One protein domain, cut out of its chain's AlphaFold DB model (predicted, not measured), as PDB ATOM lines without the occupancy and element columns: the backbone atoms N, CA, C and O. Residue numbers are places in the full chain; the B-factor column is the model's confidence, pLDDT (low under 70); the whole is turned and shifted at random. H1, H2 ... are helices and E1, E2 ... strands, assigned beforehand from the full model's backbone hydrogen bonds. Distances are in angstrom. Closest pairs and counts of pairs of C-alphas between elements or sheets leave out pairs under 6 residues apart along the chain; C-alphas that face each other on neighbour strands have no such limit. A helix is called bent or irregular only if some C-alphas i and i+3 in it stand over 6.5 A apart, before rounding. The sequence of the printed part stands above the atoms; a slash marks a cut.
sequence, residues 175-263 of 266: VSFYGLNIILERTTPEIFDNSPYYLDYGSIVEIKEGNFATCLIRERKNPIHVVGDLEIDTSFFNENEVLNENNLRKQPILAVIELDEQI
ATOM      1  N   VAL A 175     204.686 261.751 267.480       78.94
ATOM      2  CA  VAL A 175     205.208 261.011 268.623       78.94
ATOM      3  C   VAL A 175     204.748 261.741 269.878       78.94
ATOM      4  O   VAL A 175     204.860 262.964 269.968       78.94
ATOM      5  N   SER A 176     204.170 261.006 270.822       84.12
ATOM      6  CA  SER A 176     203.891 261.525 272.158       84.12
ATOM      7  C   SER A 176     205.057 261.131 273.049       84.12
ATOM      8  O   SER A 176     205.201 259.948 273.324       84.12
ATOM      9  N   PHE A 177     205.850 262.100 273.496       84.75
ATOM     10  CA  PHE A 177     206.985 261.893 274.395       84.75
ATOM     11  C   PHE A 177     206.635 262.462 275.770       84.75
ATOM     12  O   PHE A 177     206.536 263.680 275.920       84.75
ATOM     13  N   TYR A 178     206.351 261.597 276.748       84.81
ATOM     14  CA  TYR A 178     205.950 261.992 278.111       84.81
ATOM     15  C   TYR A 178     204.895 263.124 278.180       84.81
ATOM     16  O   TYR A 178     204.978 264.056 278.982       84.81
ATOM     17  N   GLY A 179     203.886 263.066 277.303       79.19
ATOM     18  CA  GLY A 179     202.804 264.059 277.220       79.19
ATOM     19  C   GLY A 179     203.089 265.266 276.316       79.19
ATOM     20  O   GLY A 179     202.183 266.065 276.067       79.19
ATOM     21  N   LEU A 180     204.300 265.390 275.767       84.94
ATOM     22  CA  LEU A 180     204.628 266.347 274.712       84.94
ATOM     23  C   LEU A 180     204.261 265.768 273.346       84.94
ATOM     24  O   LEU A 180     204.718 264.697 272.957       84.94
ATOM     25  N   ASN A 181     203.453 266.505 272.585       84.62
ATOM     26  CA  ASN A 181     203.108 266.129 271.218       84.62
ATOM     27  C   ASN A 181     204.167 266.661 270.248       84.62
ATOM     28  O   ASN A 181     204.147 267.838 269.876       84.62
ATOM     29  N   ILE A 182     205.062 265.782 269.813       84.25
ATOM     30  CA  ILE A 182     206.141 266.100 268.883       84.25
ATOM     31  C   ILE A 182     205.716 265.668 267.481       84.25
ATOM     32  O   ILE A 182     205.335 264.526 267.231       84.25
ATOM     33  N   ILE A 183     205.743 266.612 266.545       81.75
ATOM     34  CA  ILE A 183     205.553 266.349 265.123       81.75
ATOM     35  C   ILE A 183     206.948 266.331 264.514       81.75
ATOM     36  O   ILE A 183     207.568 267.394 264.399       81.75
ATOM     37  N   LEU A 184     207.429 265.145 264.140       80.44
ATOM     38  CA  LEU A 184     208.753 265.004 263.536       80.44
ATOM     39  C   LEU A 184     208.879 265.908 262.298       80.44
ATOM     40  O   LEU A 184     207.903 266.206 261.602       80.44
ATOM     41  N   GLU A 185     210.089 266.404 262.087       72.12
ATOM     42  CA  GLU A 185     210.520 267.348 261.060       72.12
ATOM     43  C   GLU A 185     209.849 268.738 261.102       72.12
ATOM     44  O   GLU A 185     209.981 269.529 260.159       72.12
ATOM     45  N   ARG A 186     209.101 269.052 262.172       73.12
ATOM     46  CA  ARG A 186     208.369 270.322 262.325       73.12
ATOM     47  C   ARG A 186     208.480 270.932 263.713       73.12
ATOM     48  O   ARG A 186     208.615 272.150 263.814       73.12
ATOM     49  N   THR A 187     208.317 270.127 264.755       81.44
ATOM     50  CA  THR A 187     208.505 270.588 266.128       81.44
ATOM     51  C   THR A 187     209.987 270.867 266.336       81.44
ATOM     52  O   THR A 187     210.834 270.100 265.883       81.44
ATOM     53  N   THR A 188     210.285 271.985 266.980       87.81
ATOM     54  CA  THR A 188     211.640 272.389 267.345       87.81
ATOM     55  C   THR A 188     211.904 272.062 268.819       87.81
ATOM     56  O   THR A 188     210.950 271.928 269.597       87.81
ATOM     57  N   PRO A 189     213.178 271.978 269.232       89.50
ATOM     58  CA  PRO A 189     213.592 271.865 270.632       89.50
ATOM     59  C   PRO A 189     212.923 272.823 271.633       89.50
ATOM     60  O   PRO A 189     212.822 272.502 272.814       89.50
ATOM     61  N   GLU A 190     212.418 273.977 271.190       88.81
ATOM     62  CA  GLU A 190     211.726 274.960 272.044       88.81
ATOM     63  C   GLU A 190     210.493 274.388 272.767       88.81
ATOM     64  O   GLU A 190     210.075 274.912 273.800       88.81
ATOM     65  N   ILE A 191     209.918 273.278 272.283       87.44
ATOM     66  CA  ILE A 191     208.809 272.601 272.971       87.44
ATOM     67  C   ILE A 191     209.179 272.156 274.398       87.44
ATOM     68  O   ILE A 191     208.306 272.088 275.267       87.44
ATOM     69  N   PHE A 192     210.464 271.895 274.659       89.81
ATOM     70  CA  PHE A 192     210.950 271.457 275.966       89.81
ATOM     71  C   PHE A 192     211.117 272.613 276.967       89.81
ATOM     72  O   PHE A 192     211.139 272.376 278.177       89.81
ATOM     73  N   ASP A 193     211.164 273.871 276.516       87.12
ATOM     74  CA  ASP A 193     211.420 275.033 277.382       87.12
ATOM     75  C   ASP A 193     210.362 275.197 278.481       87.12
ATOM     76  O   ASP A 193     210.686 275.543 279.616       87.12
ATOM     77  N   ASN A 194     209.108 274.870 278.163       85.50
ATOM     78  CA  ASN A 194     207.972 274.945 279.086       85.50
ATOM     79  C   ASN A 194     207.550 273.572 279.637       85.50
ATOM     80  O   ASN A 194     206.447 273.426 280.164       85.50
ATOM     81  N   SER A 195     208.400 272.557 279.487       89.25
ATOM     82  CA  SER A 195     208.124 271.192 279.930       89.25
ATOM     83  C   SER A 195     208.896 270.837 281.212       89.25
ATOM     84  O   SER A 195     209.868 271.518 281.556       89.25
ATOM     85  N   PRO A 196     208.528 269.746 281.914       90.69
ATOM     86  CA  PRO A 196     209.337 269.181 282.999       90.69
ATOM     87  C   PRO A 196     210.735 268.709 282.564       90.69
ATOM     88  O   PRO A 196     211.556 268.395 283.424       90.69
ATOM     89  N   TYR A 197     211.000 268.672 281.260       92.25
ATOM     90  CA  TYR A 197     212.228 268.191 280.645       92.25
ATOM     91  C   TYR A 197     213.017 269.347 280.021       92.25
ATOM     92  O   TYR A 197     212.474 270.425 279.767       92.25
ATOM     93  N   TYR A 198     214.308 269.141 279.786       92.12
ATOM     94  CA  TYR A 198     215.160 270.075 279.056       92.12
ATOM     95  C   TYR A 198     216.183 269.322 278.210       92.12
ATOM     96  O   TYR A 198     216.489 268.163 278.480       92.12
ATOM     97  N   LEU A 199     216.703 269.999 277.190       91.00
ATOM     98  CA  LEU A 199     217.772 269.477 276.347       91.00
ATOM     99  C   LEU A 199     219.131 269.868 276.906       91.00
ATOM    100  O   LEU A 199     219.389 271.042 277.178       91.00
ATOM    101  N   ASP A 200     219.995 268.875 277.051       89.81
ATOM    102  CA  ASP A 200     221.377 269.047 277.457       89.81
ATOM    103  C   ASP A 200     222.249 269.344 276.232       89.81
ATOM    104  O   ASP A 200     222.843 268.451 275.629       89.81
ATOM    105  N   TYR A 201     222.346 270.621 275.857       87.25
ATOM    106  CA  TYR A 201     223.224 271.059 274.765       87.25
ATOM    107  C   TYR A 201     224.724 270.879 275.072       87.25
ATOM    108  O   TYR A 201     225.547 271.092 274.188       87.25
ATOM    109  N   GLY A 202     225.110 270.488 276.293       83.31
ATOM    110  CA  GLY A 202     226.479 270.052 276.587       83.31
ATOM    111  C   GLY A 202     226.795 268.665 276.016       83.31
ATOM    112  O   GLY A 202     227.957 268.354 275.775       83.31
ATOM    113  N   SER A 203     225.762 267.863 275.741       84.69
ATOM    114  CA  SER A 203     225.859 266.481 275.252       84.69
ATOM    115  C   SER A 203     225.783 266.337 273.723       84.69
ATOM    116  O   SER A 203     225.534 265.243 273.225       84.69
ATOM    117  N   ILE A 204     225.975 267.425 272.964       88.25
ATOM    118  CA  ILE A 204     225.828 267.410 271.500       88.25
ATOM    119  C   ILE A 204     226.837 266.451 270.858       88.25
ATOM    120  O   ILE A 204     228.050 266.635 270.995       88.25
ATOM    121  N   VAL A 205     226.342 265.508 270.054       86.44
ATOM    122  CA  VAL A 205     227.169 264.670 269.174       86.44
ATOM    123  C   VAL A 205     226.724 264.861 267.726       86.44
ATOM    124  O   VAL A 205     225.558 264.680 267.392       86.44
ATOM    125  N   GLU A 206     227.649 265.246 266.844       86.38
ATOM    126  CA  GLU A 206     227.375 265.431 265.414       86.38
ATOM    127  C   GLU A 206     227.594 264.131 264.630       86.38
ATOM    128  O   GLU A 206     228.681 263.548 264.668       86.38
ATOM    129  N   ILE A 207     226.600 263.721 263.839       83.12
ATOM    130  CA  ILE A 207     226.683 262.567 262.941       83.12
ATOM    131  C   ILE A 207     226.715 263.064 261.492       83.12
ATOM    132  O   ILE A 207     225.692 263.279 260.839       83.12
ATOM    133  N   LYS A 208     227.935 263.225 260.966       76.44
ATOM    134  CA  LYS A 208     228.188 263.782 259.622       76.44
ATOM    135  C   LYS A 208     227.622 262.941 258.479       76.44
ATOM    136  O   LYS A 208     227.227 263.492 257.462       76.44
ATOM    137  N   GLU A 209     227.573 261.618 258.628       73.44
ATOM    138  CA  GLU A 209     227.021 260.727 257.593       73.44
ATOM    139  C   GLU A 209     225.494 260.855 257.464       73.44
ATOM    140  O   GLU A 209     224.945 260.633 256.385       73.44
ATOM    141  N   GLY A 210     224.818 261.240 258.551       68.62
ATOM    142  CA  GLY A 210     223.367 261.395 258.610       68.62
ATOM    143  C   GLY A 210     222.871 262.837 258.486       68.62
ATOM    144  O   GLY A 210     221.673 263.032 258.311       68.62
ATOM    145  N   ASN A 211     223.762 263.833 258.554       81.62
ATOM    146  CA  ASN A 211     223.419 265.258 258.649       81.62
ATOM    147  C   ASN A 211     222.444 265.565 259.800       81.62
ATOM    148  O   ASN A 211     221.469 266.304 259.633       81.62
ATOM    149  N   PHE A 212     222.709 264.996 260.977       86.00
ATOM    150  CA  PHE A 212     221.986 265.337 262.198       86.00
ATOM    151  C   PHE A 212     222.918 265.404 263.408       86.00
ATOM    152  O   PHE A 212     224.049 264.912 263.377       86.00
ATOM    153  N   ALA A 213     222.443 266.038 264.475       88.00
ATOM    154  CA  ALA A 213     223.082 266.052 265.782       88.00
ATOM    155  C   ALA A 213     222.153 265.420 266.816       88.00
ATOM    156  O   ALA A 213     220.939 265.611 266.743       88.00
ATOM    157  N   THR A 214     222.716 264.696 267.776       89.38
ATOM    158  CA  THR A 214     221.978 264.131 268.909       89.38
ATOM    159  C   THR A 214     222.172 264.980 270.159       89.38
ATOM    160  O   THR A 214     223.192 265.662 270.307       89.38
ATOM    161  N   CYS A 215     221.168 265.000 271.033       90.94
ATOM    162  CA  CYS A 215     221.160 265.735 272.295       90.94
ATOM    163  C   CYS A 215     220.327 264.976 273.325       90.94
ATOM    164  O   CYS A 215     219.159 264.673 273.079       90.94
ATOM    165  N   LEU A 216     220.875 264.781 274.524       92.06
ATOM    166  CA  LEU A 216     220.149 264.124 275.604       92.06
ATOM    167  C   LEU A 216     219.028 265.012 276.158       92.06
ATOM    168  O   LEU A 216     219.169 266.230 276.311       92.06
ATOM    169  N   ILE A 217     217.919 264.375 276.517       91.94
ATOM    170  CA  ILE A 217     216.778 264.974 277.200       91.94
ATOM    171  C   ILE A 217     216.836 264.552 278.669       91.94
ATOM    172  O   ILE A 217     216.836 263.363 278.986       91.94
ATOM    173  N   ARG A 218     216.854 265.528 279.578       90.94
ATOM    174  CA  ARG A 218     216.951 265.313 281.030       90.94
ATOM    175  C   ARG A 218     215.738 265.868 281.765       90.94
ATOM    176  O   ARG A 218     215.087 266.814 281.312       90.94
ATOM    177  N   GLU A 219     215.448 265.319 282.939       91.38
ATOM    178  CA  GLU A 219     214.438 265.881 283.839       91.38
ATOM    179  C   GLU A 219     214.949 267.126 284.566       91.38
ATOM    180  O   GLU A 219     215.991 267.112 285.217       91.38
ATOM    181  N   ARG A 220     214.157 268.204 284.579       90.25
ATOM    182  CA  ARG A 220     214.506 269.427 285.327       90.25
ATOM    183  C   ARG A 220     214.578 269.196 286.836       90.25
ATOM    184  O   ARG A 220     215.341 269.867 287.521       90.25
ATOM    185  N   LYS A 221     213.754 268.282 287.363       90.31
ATOM    186  CA  LYS A 221     213.730 267.942 288.797       90.31
ATOM    187  C   LYS A 221     214.851 266.984 289.200       90.31
ATOM    188  O   LYS A 221     215.228 266.985 290.367       90.31
ATOM    189  N   ASN A 222     215.360 266.189 288.261       89.06
ATOM    190  CA  ASN A 222     216.438 265.237 288.486       89.06
ATOM    191  C   ASN A 222     217.401 265.243 287.284       89.06
ATOM    192  O   ASN A 222     217.271 264.406 286.396       89.06
ATOM    193  N   PRO A 223     218.380 266.164 287.253       85.50
ATOM    194  CA  PRO A 223     219.296 266.312 286.120       85.50
ATOM    195  C   PRO A 223     220.132 265.068 285.788       85.50
ATOM    196  O   PRO A 223     220.644 264.963 284.681       85.50
ATOM    197  N   ILE A 224     220.286 264.125 286.720       88.19
ATOM    198  CA  ILE A 224     221.029 262.867 286.507       88.19
ATOM    199  C   ILE A 224     220.208 261.889 285.650       88.19
ATOM    200  O   ILE A 224     220.762 261.027 284.974       88.19
ATOM    201  N   HIS A 225     218.884 262.031 285.664       89.94
ATOM    202  CA  HIS A 225     217.972 261.169 284.934       89.94
ATOM    203  C   HIS A 225     217.823 261.645 283.484       89.94
ATOM    204  O   HIS A 225     217.328 262.746 283.213       89.94
ATOM    205  N   VAL A 226     218.273 260.796 282.565       89.69
ATOM    206  CA  VAL A 226     218.136 260.943 281.121       89.69
ATOM    207  C   VAL A 226     216.904 260.165 280.682       89.69
ATOM    208  O   VAL A 226     216.834 258.949 280.839       89.69
ATOM    209  N   VAL A 227     215.941 260.898 280.134       89.81
ATOM    210  CA  VAL A 227     214.624 260.385 279.728       89.81
ATOM    211  C   VAL A 227     214.498 260.196 278.220       89.81
ATOM    212  O   VAL A 227     213.489 259.703 277.718       89.81
ATOM    213  N   GLY A 228     215.494 260.639 277.458       90.50
ATOM    214  CA  GLY A 228     215.488 260.434 276.023       90.50
ATOM    215  C   GLY A 228     216.701 260.985 275.306       90.50
ATOM    216  O   GLY A 228     217.522 261.692 275.886       90.50
ATOM    217  N   ASP A 229     216.763 260.671 274.020       90.50
ATOM    218  CA  ASP A 229     217.708 261.229 273.060       90.50
ATOM    219  C   ASP A 229     216.933 261.880 271.912       90.50
ATOM    220  O   ASP A 229     215.893 261.379 271.464       90.50
ATOM    221  N   LEU A 230     217.411 263.040 271.476       91.56
ATOM    222  CA  LEU A 230     216.778 263.872 270.469       91.56
ATOM    223  C   LEU A 230     217.684 264.008 269.254       91.56
ATOM    224  O   LEU A 230     218.752 264.609 269.340       91.56
ATOM    225  N   GLU A 231     217.204 263.566 268.096       90.62
ATOM    226  CA  GLU A 231     217.869 263.827 266.823       90.62
ATOM    227  C   GLU A 231     217.379 265.158 266.243       90.62
ATOM    228  O   GLU A 231     216.178 265.379 266.066       90.62
ATOM    229  N   ILE A 232     218.312 266.049 265.922       88.50
ATOM    230  CA  ILE A 232     218.067 267.391 265.394       88.50
ATOM    231  C   ILE A 232     218.716 267.500 264.014       88.50
ATOM    232  O   ILE A 232     219.891 267.184 263.849       88.50
ATOM    233  N   ASP A 233     217.967 267.981 263.024       82.81
ATOM    234  CA  ASP A 233     218.459 268.123 261.650       82.81
ATOM    235  C   ASP A 233     219.591 269.159 261.558       82.81
ATOM    236  O   ASP A 233     219.411 270.325 261.925       82.81
ATOM    237  N   THR A 234     220.751 268.746 261.043       83.50
ATOM    238  CA  THR A 234     221.906 269.622 260.799       83.50
ATOM    239  C   THR A 234     222.172 269.857 259.316       83.50
ATOM    240  O   THR A 234     223.072 270.626 258.981       83.50
ATOM    241  N   SER A 235     221.344 269.311 258.416       72.69
ATOM    242  CA  SER A 235     221.476 269.445 256.953       72.69
ATOM    243  C   SER A 235     221.494 270.893 256.450       72.69
ATOM    244  O   SER A 235     221.852 271.157 255.302       72.69
ATOM    245  N   PHE A 236     221.059 271.836 257.286       64.38
ATOM    246  CA  PHE A 236     220.962 273.257 256.966       64.38
ATOM    247  C   PHE A 236     222.136 274.095 257.474       64.38
ATOM    248  O   PHE A 236     222.188 275.284 257.152       64.38
ATOM    249  N   PHE A 237     223.057 273.511 258.247       71.81
ATOM    250  CA  PHE A 237     224.263 274.205 258.676       71.81
ATOM    251  C   PHE A 237     225.305 274.210 257.558       71.81
ATOM    252  O   PHE A 237     225.502 273.226 256.844       71.81
ATOM    253  N   ASN A 238     225.983 275.343 257.388       60.56
ATOM    254  CA  ASN A 238     227.169 275.392 256.533       60.56
ATOM    255  C   ASN A 238     228.314 274.606 257.200       60.56
ATOM    256  O   ASN A 238     228.411 274.612 258.421       60.56
ATOM    257  N   GLU A 239     229.254 274.043 256.425       59.06
ATOM    258  CA  GLU A 239     230.419 273.282 256.947       59.06
ATOM    259  C   GLU A 239     231.267 274.034 258.001       59.06
ATOM    260  O   GLU A 239     232.063 273.424 258.709       59.06
ATOM    261  N   ASN A 240     231.101 275.357 258.113       56.88
ATOM    262  CA  ASN A 240     231.830 276.227 259.037       56.88
ATOM    263  C   ASN A 240     230.977 276.752 260.211       56.88
ATOM    264  O   ASN A 240     231.461 277.578 260.988       56.88
ATOM    265  N   GLU A 241     229.704 276.367 260.321       65.25
ATOM    266  CA  GLU A 241     228.831 276.822 261.407       65.25
ATOM    267  C   GLU A 241     229.017 275.958 262.655       65.25
ATOM    268  O   GLU A 241     228.879 274.741 262.629       65.25
ATOM    269  N   VAL A 242     229.331 276.612 263.776       69.75
ATOM    270  CA  VAL A 242     229.488 275.938 265.066       69.75
ATOM    271  C   VAL A 242     228.117 275.474 265.556       69.75
ATOM    272  O   VAL A 242     227.199 276.291 265.715       69.75
ATOM    273  N   LEU A 243     227.999 274.174 265.836       74.88
ATOM    274  CA  LEU A 243     226.848 273.598 266.524       74.88
ATOM    275  C   LEU A 243     226.776 274.189 267.933       74.88
ATOM    276  O   LEU A 243     227.658 273.988 268.764       74.88
ATOM    277  N   ASN A 244     225.742 274.986 268.178       79.88
ATOM    278  CA  ASN A 244     225.483 275.613 269.464       79.88
ATOM    279  C   ASN A 244     223.976 275.637 269.733       79.88
ATOM    280  O   ASN A 244     223.167 275.482 268.814       79.88
ATOM    281  N   GLU A 245     223.601 275.868 270.990       82.88
ATOM    282  CA  GLU A 245     222.204 275.919 271.427       82.88
ATOM    283  C   GLU A 245     221.349 276.857 270.556       82.88
ATOM    284  O   GLU A 245     220.290 276.466 270.071       82.88
ATOM    285  N   ASN A 246     221.810 278.088 270.313       81.62
ATOM    286  CA  ASN A 246     221.038 279.104 269.583       81.62
ATOM    287  C   ASN A 246     220.668 278.666 268.160       81.62
ATOM    288  O   ASN A 246     219.617 279.050 267.633       81.62
ATOM    289  N   ASN A 247     221.555 277.890 267.547       81.19
ATOM    290  CA  ASN A 247     221.418 277.359 266.207       81.19
ATOM    291  C   ASN A 247     220.515 276.121 266.189       81.19
ATOM    292  O   ASN A 247     219.601 276.056 265.364       81.19
ATOM    293  N   LEU A 248     220.729 275.183 267.115       83.88
ATOM    294  CA  LEU A 248     219.986 273.922 267.213       83.88
ATOM    295  C   LEU A 248     218.542 274.115 267.676       83.88
ATOM    296  O   LEU A 248     217.647 273.441 267.175       83.88
ATOM    297  N   ARG A 249     218.280 275.095 268.550       84.19
ATOM    298  CA  ARG A 249     216.931 275.379 269.074       84.19
ATOM    299  C   ARG A 249     215.881 275.623 268.004       84.19
ATOM    300  O   ARG A 249     214.703 275.373 268.230       84.19
ATOM    301  N   LYS A 250     216.307 276.121 266.846       82.38
ATOM    302  CA  LYS A 250     215.431 276.488 265.729       82.38
ATOM    303  C   LYS A 250     215.347 275.408 264.656       82.38
ATOM    304  O   LYS A 250     214.586 275.578 263.704       82.38
ATOM    305  N   GLN A 251     216.125 274.338 264.790       84.31
ATOM    306  CA  GLN A 251     216.122 273.242 263.836       84.31
ATOM    307  C   GLN A 251     214.999 272.246 264.137       84.31
ATOM    308  O   GLN A 251     214.554 272.124 265.282       84.31
ATOM    309  N   PRO A 252     214.498 271.555 263.106       84.25
ATOM    310  CA  PRO A 252     213.467 270.553 263.284       84.25
ATOM    311  C   PRO A 252     214.018 269.288 263.957       84.25
ATOM    312  O   PRO A 252     215.124 268.837 263.667       84.25
ATOM    313  N   ILE A 253     213.197 268.697 264.822       87.69
ATOM    314  CA  ILE A 253     213.440 267.389 265.438       87.69
ATOM    315  C   ILE A 253     213.215 266.298 264.391       87.69
ATOM    316  O   ILE A 253     212.121 266.228 263.836       87.69
ATOM    317  N   LEU A 254     214.195 265.438 264.137       83.31
ATOM    318  CA  LEU A 254     214.077 264.305 263.213       83.31
ATOM    319  C   LEU A 254     213.506 263.063 263.894       83.31
ATOM    320  O   LEU A 254     212.625 262.412 263.335       83.31
ATOM    321  N   ALA A 255     213.947 262.783 265.118       84.94
ATOM    322  CA  ALA A 255     213.491 261.659 265.921       84.94
ATOM    323  C   ALA A 255     213.610 261.972 267.416       84.94
ATOM    324  O   ALA A 255     214.356 262.858 267.831       84.94
ATOM    325  N   VAL A 256     212.839 261.240 268.216       87.31
ATOM    326  CA  VAL A 256     212.897 261.253 269.680       87.31
ATOM    327  C   VAL A 256     212.885 259.803 270.125       87.31
ATOM    328  O   VAL A 256     211.988 259.055 269.728       87.31
ATOM    329  N   ILE A 257     213.856 259.419 270.942       85.62
ATOM    330  CA  ILE A 257     213.981 258.079 271.506       85.62
ATOM    331  C   ILE A 257     213.762 258.200 273.012       85.62
ATOM    332  O   ILE A 257     214.403 259.022 273.660       85.62
ATOM    333  N   GLU A 258     212.836 257.417 273.564       87.19
ATOM    334  CA  GLU A 258     212.641 257.325 275.014       87.19
ATOM    335  C   GLU A 258     213.765 256.493 275.632       87.19
ATOM    336  O   GLU A 258     214.076 255.401 275.153       87.19
ATOM    337  N   LEU A 259     214.367 257.030 276.689       85.56
ATOM    338  CA  LEU A 259     215.410 256.389 277.482       85.56
ATOM    339  C   LEU A 259     214.997 256.413 278.958       85.56
ATOM    340  O   LEU A 259     214.134 257.189 279.357       85.56
ATOM    341  N   ASP A 260     215.617 255.557 279.759       86.69
ATOM    342  CA  ASP A 260     215.439 255.517 281.215       86.69
ATOM    343  C   ASP A 260     216.797 255.187 281.843       86.69
ATOM    344  O   ASP A 260     217.096 254.045 282.199       86.69
ATOM    345  N   GLU A 261     217.686 256.184 281.851       83.56
ATOM    346  CA  GLU A 261     219.080 256.020 282.262       83.56
ATOM    347  C   GLU A 261     219.485 257.049 283.323       83.56
ATOM    348  O   GLU A 261     219.055 258.203 283.317       83.56
ATOM    349  N   GLN A 262     220.353 256.639 284.248       80.19
ATOM    350  CA  GLN A 262     220.971 257.540 285.222       80.19
ATOM    351  C   GLN A 262     222.431 257.763 284.840       80.19
ATOM    352  O   GLN A 262     223.257 256.863 284.983       80.19
ATOM    353  N   ILE A 263     222.744 258.968 284.368       80.12
ATOM    354  CA  ILE A 263     224.079 259.349 283.900       80.12
ATOM    355  C   ILE A 263     224.583 260.503 284.768       80.12
ATOM    356  O   ILE A 263     223.931 261.549 284.863       80.12
TER     357      ILE A 263
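AT A GLANCE: This is residues 175 to 263 of the 266 residues of an uncharacterized protein of Fusobacterium necrophorum DJ-2 (UniProt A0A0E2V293). A strongly twisted wall of four antiparallel strands, in the order E3 E4 E5 E6, forms the body, with E3 and E6 each bent along their length. The small separate hairpin E1 E2 sits beside E6, the short helix H1 lies between that hairpin and the beginning of E3, and the short helix H2 only grazes the sheet. The link between E5 and H2 reaches one end of the longest axis, at Glu 239, and the turn between E4 and E5 reaches the other, at Lys 221. The printed part has 89 residues, mostly strand in class, in the order E1 E2 H1 E3 E4 E5 H2 E6. It is compact, with a radius of gyration of the C-alphas of 12.4 A, and spans 36 by 26 by 21 A.

HOW THE PARTS SIT: The inner strands E4, residues 212 to 219, and E5, residues 225 to 233, form an antiparallel hairpin at 154 degrees, with N 215 and O 230 at 3.0 A. Edge strand E3, residues 197 to 207, forms a hairpin with E4 at 155 degrees, with N 200 and O 216 at 2.9 A. E3, E4 and E5 make a meander, each strand the antiparallel neighbour of the one before. Edge strand E6, residues 253 to 262, is antiparallel to E5 at 161 degrees, with N 229 and O 257 at 2.9 A. E3 bends by 72 degrees at residue 202, and E6 by 56 degrees at residue 259. H1, residues 189 to 192, is on the sheet at the sheet's level, with a height over the sheet of 2.3 A; its closest C-alpha pair with E3 is Phe 192 and Tyr 198, 5.4 A. H2, residues 245 to 248, only grazes the sheet; the closest C-alphas of H2 and E3 are those of Glu 245 and Tyr 201, 6.0 A. H1 and H2 are close but not clearly touching, with the C-alphas of Pro 189 and Leu 248 at 7.5 A. E1, residues 175 to 177, and E2, residues 180 to 183, form an antiparallel hairpin at 151 degrees, with N 177 and O 180 at 2.9 A. The closest C-alphas of E1 and E6 are those of Phe 177 and Glu 258, 7.3 A; E1 and E3 are apart. Both helices are too short for an O i to N i+4 pair, and each has its one O i to N i+3 pair within range.

IN THESE COORDINATES: E5 is 24.3 A long, E3 23.5 A, E6 23.3 A and E4 22.9 A. E1 begins at C-alpha 175 (205.208, 261.011, 268.623), E3 at C-alpha 197 (212.228, 268.191, 280.645), and E6 ends at C-alpha 262 (220.971, 257.540, 285.222).

THE WHOLE: The C-alphas farthest apart, those of Lys 221 and Glu 239, are 36.4 A apart. The printed part has no cut. The link from E5 to H2, 11 residues, is long. Mean pLDDT of the printed part is 83.6; residues 210, 236 and 238 to 242 are under 70.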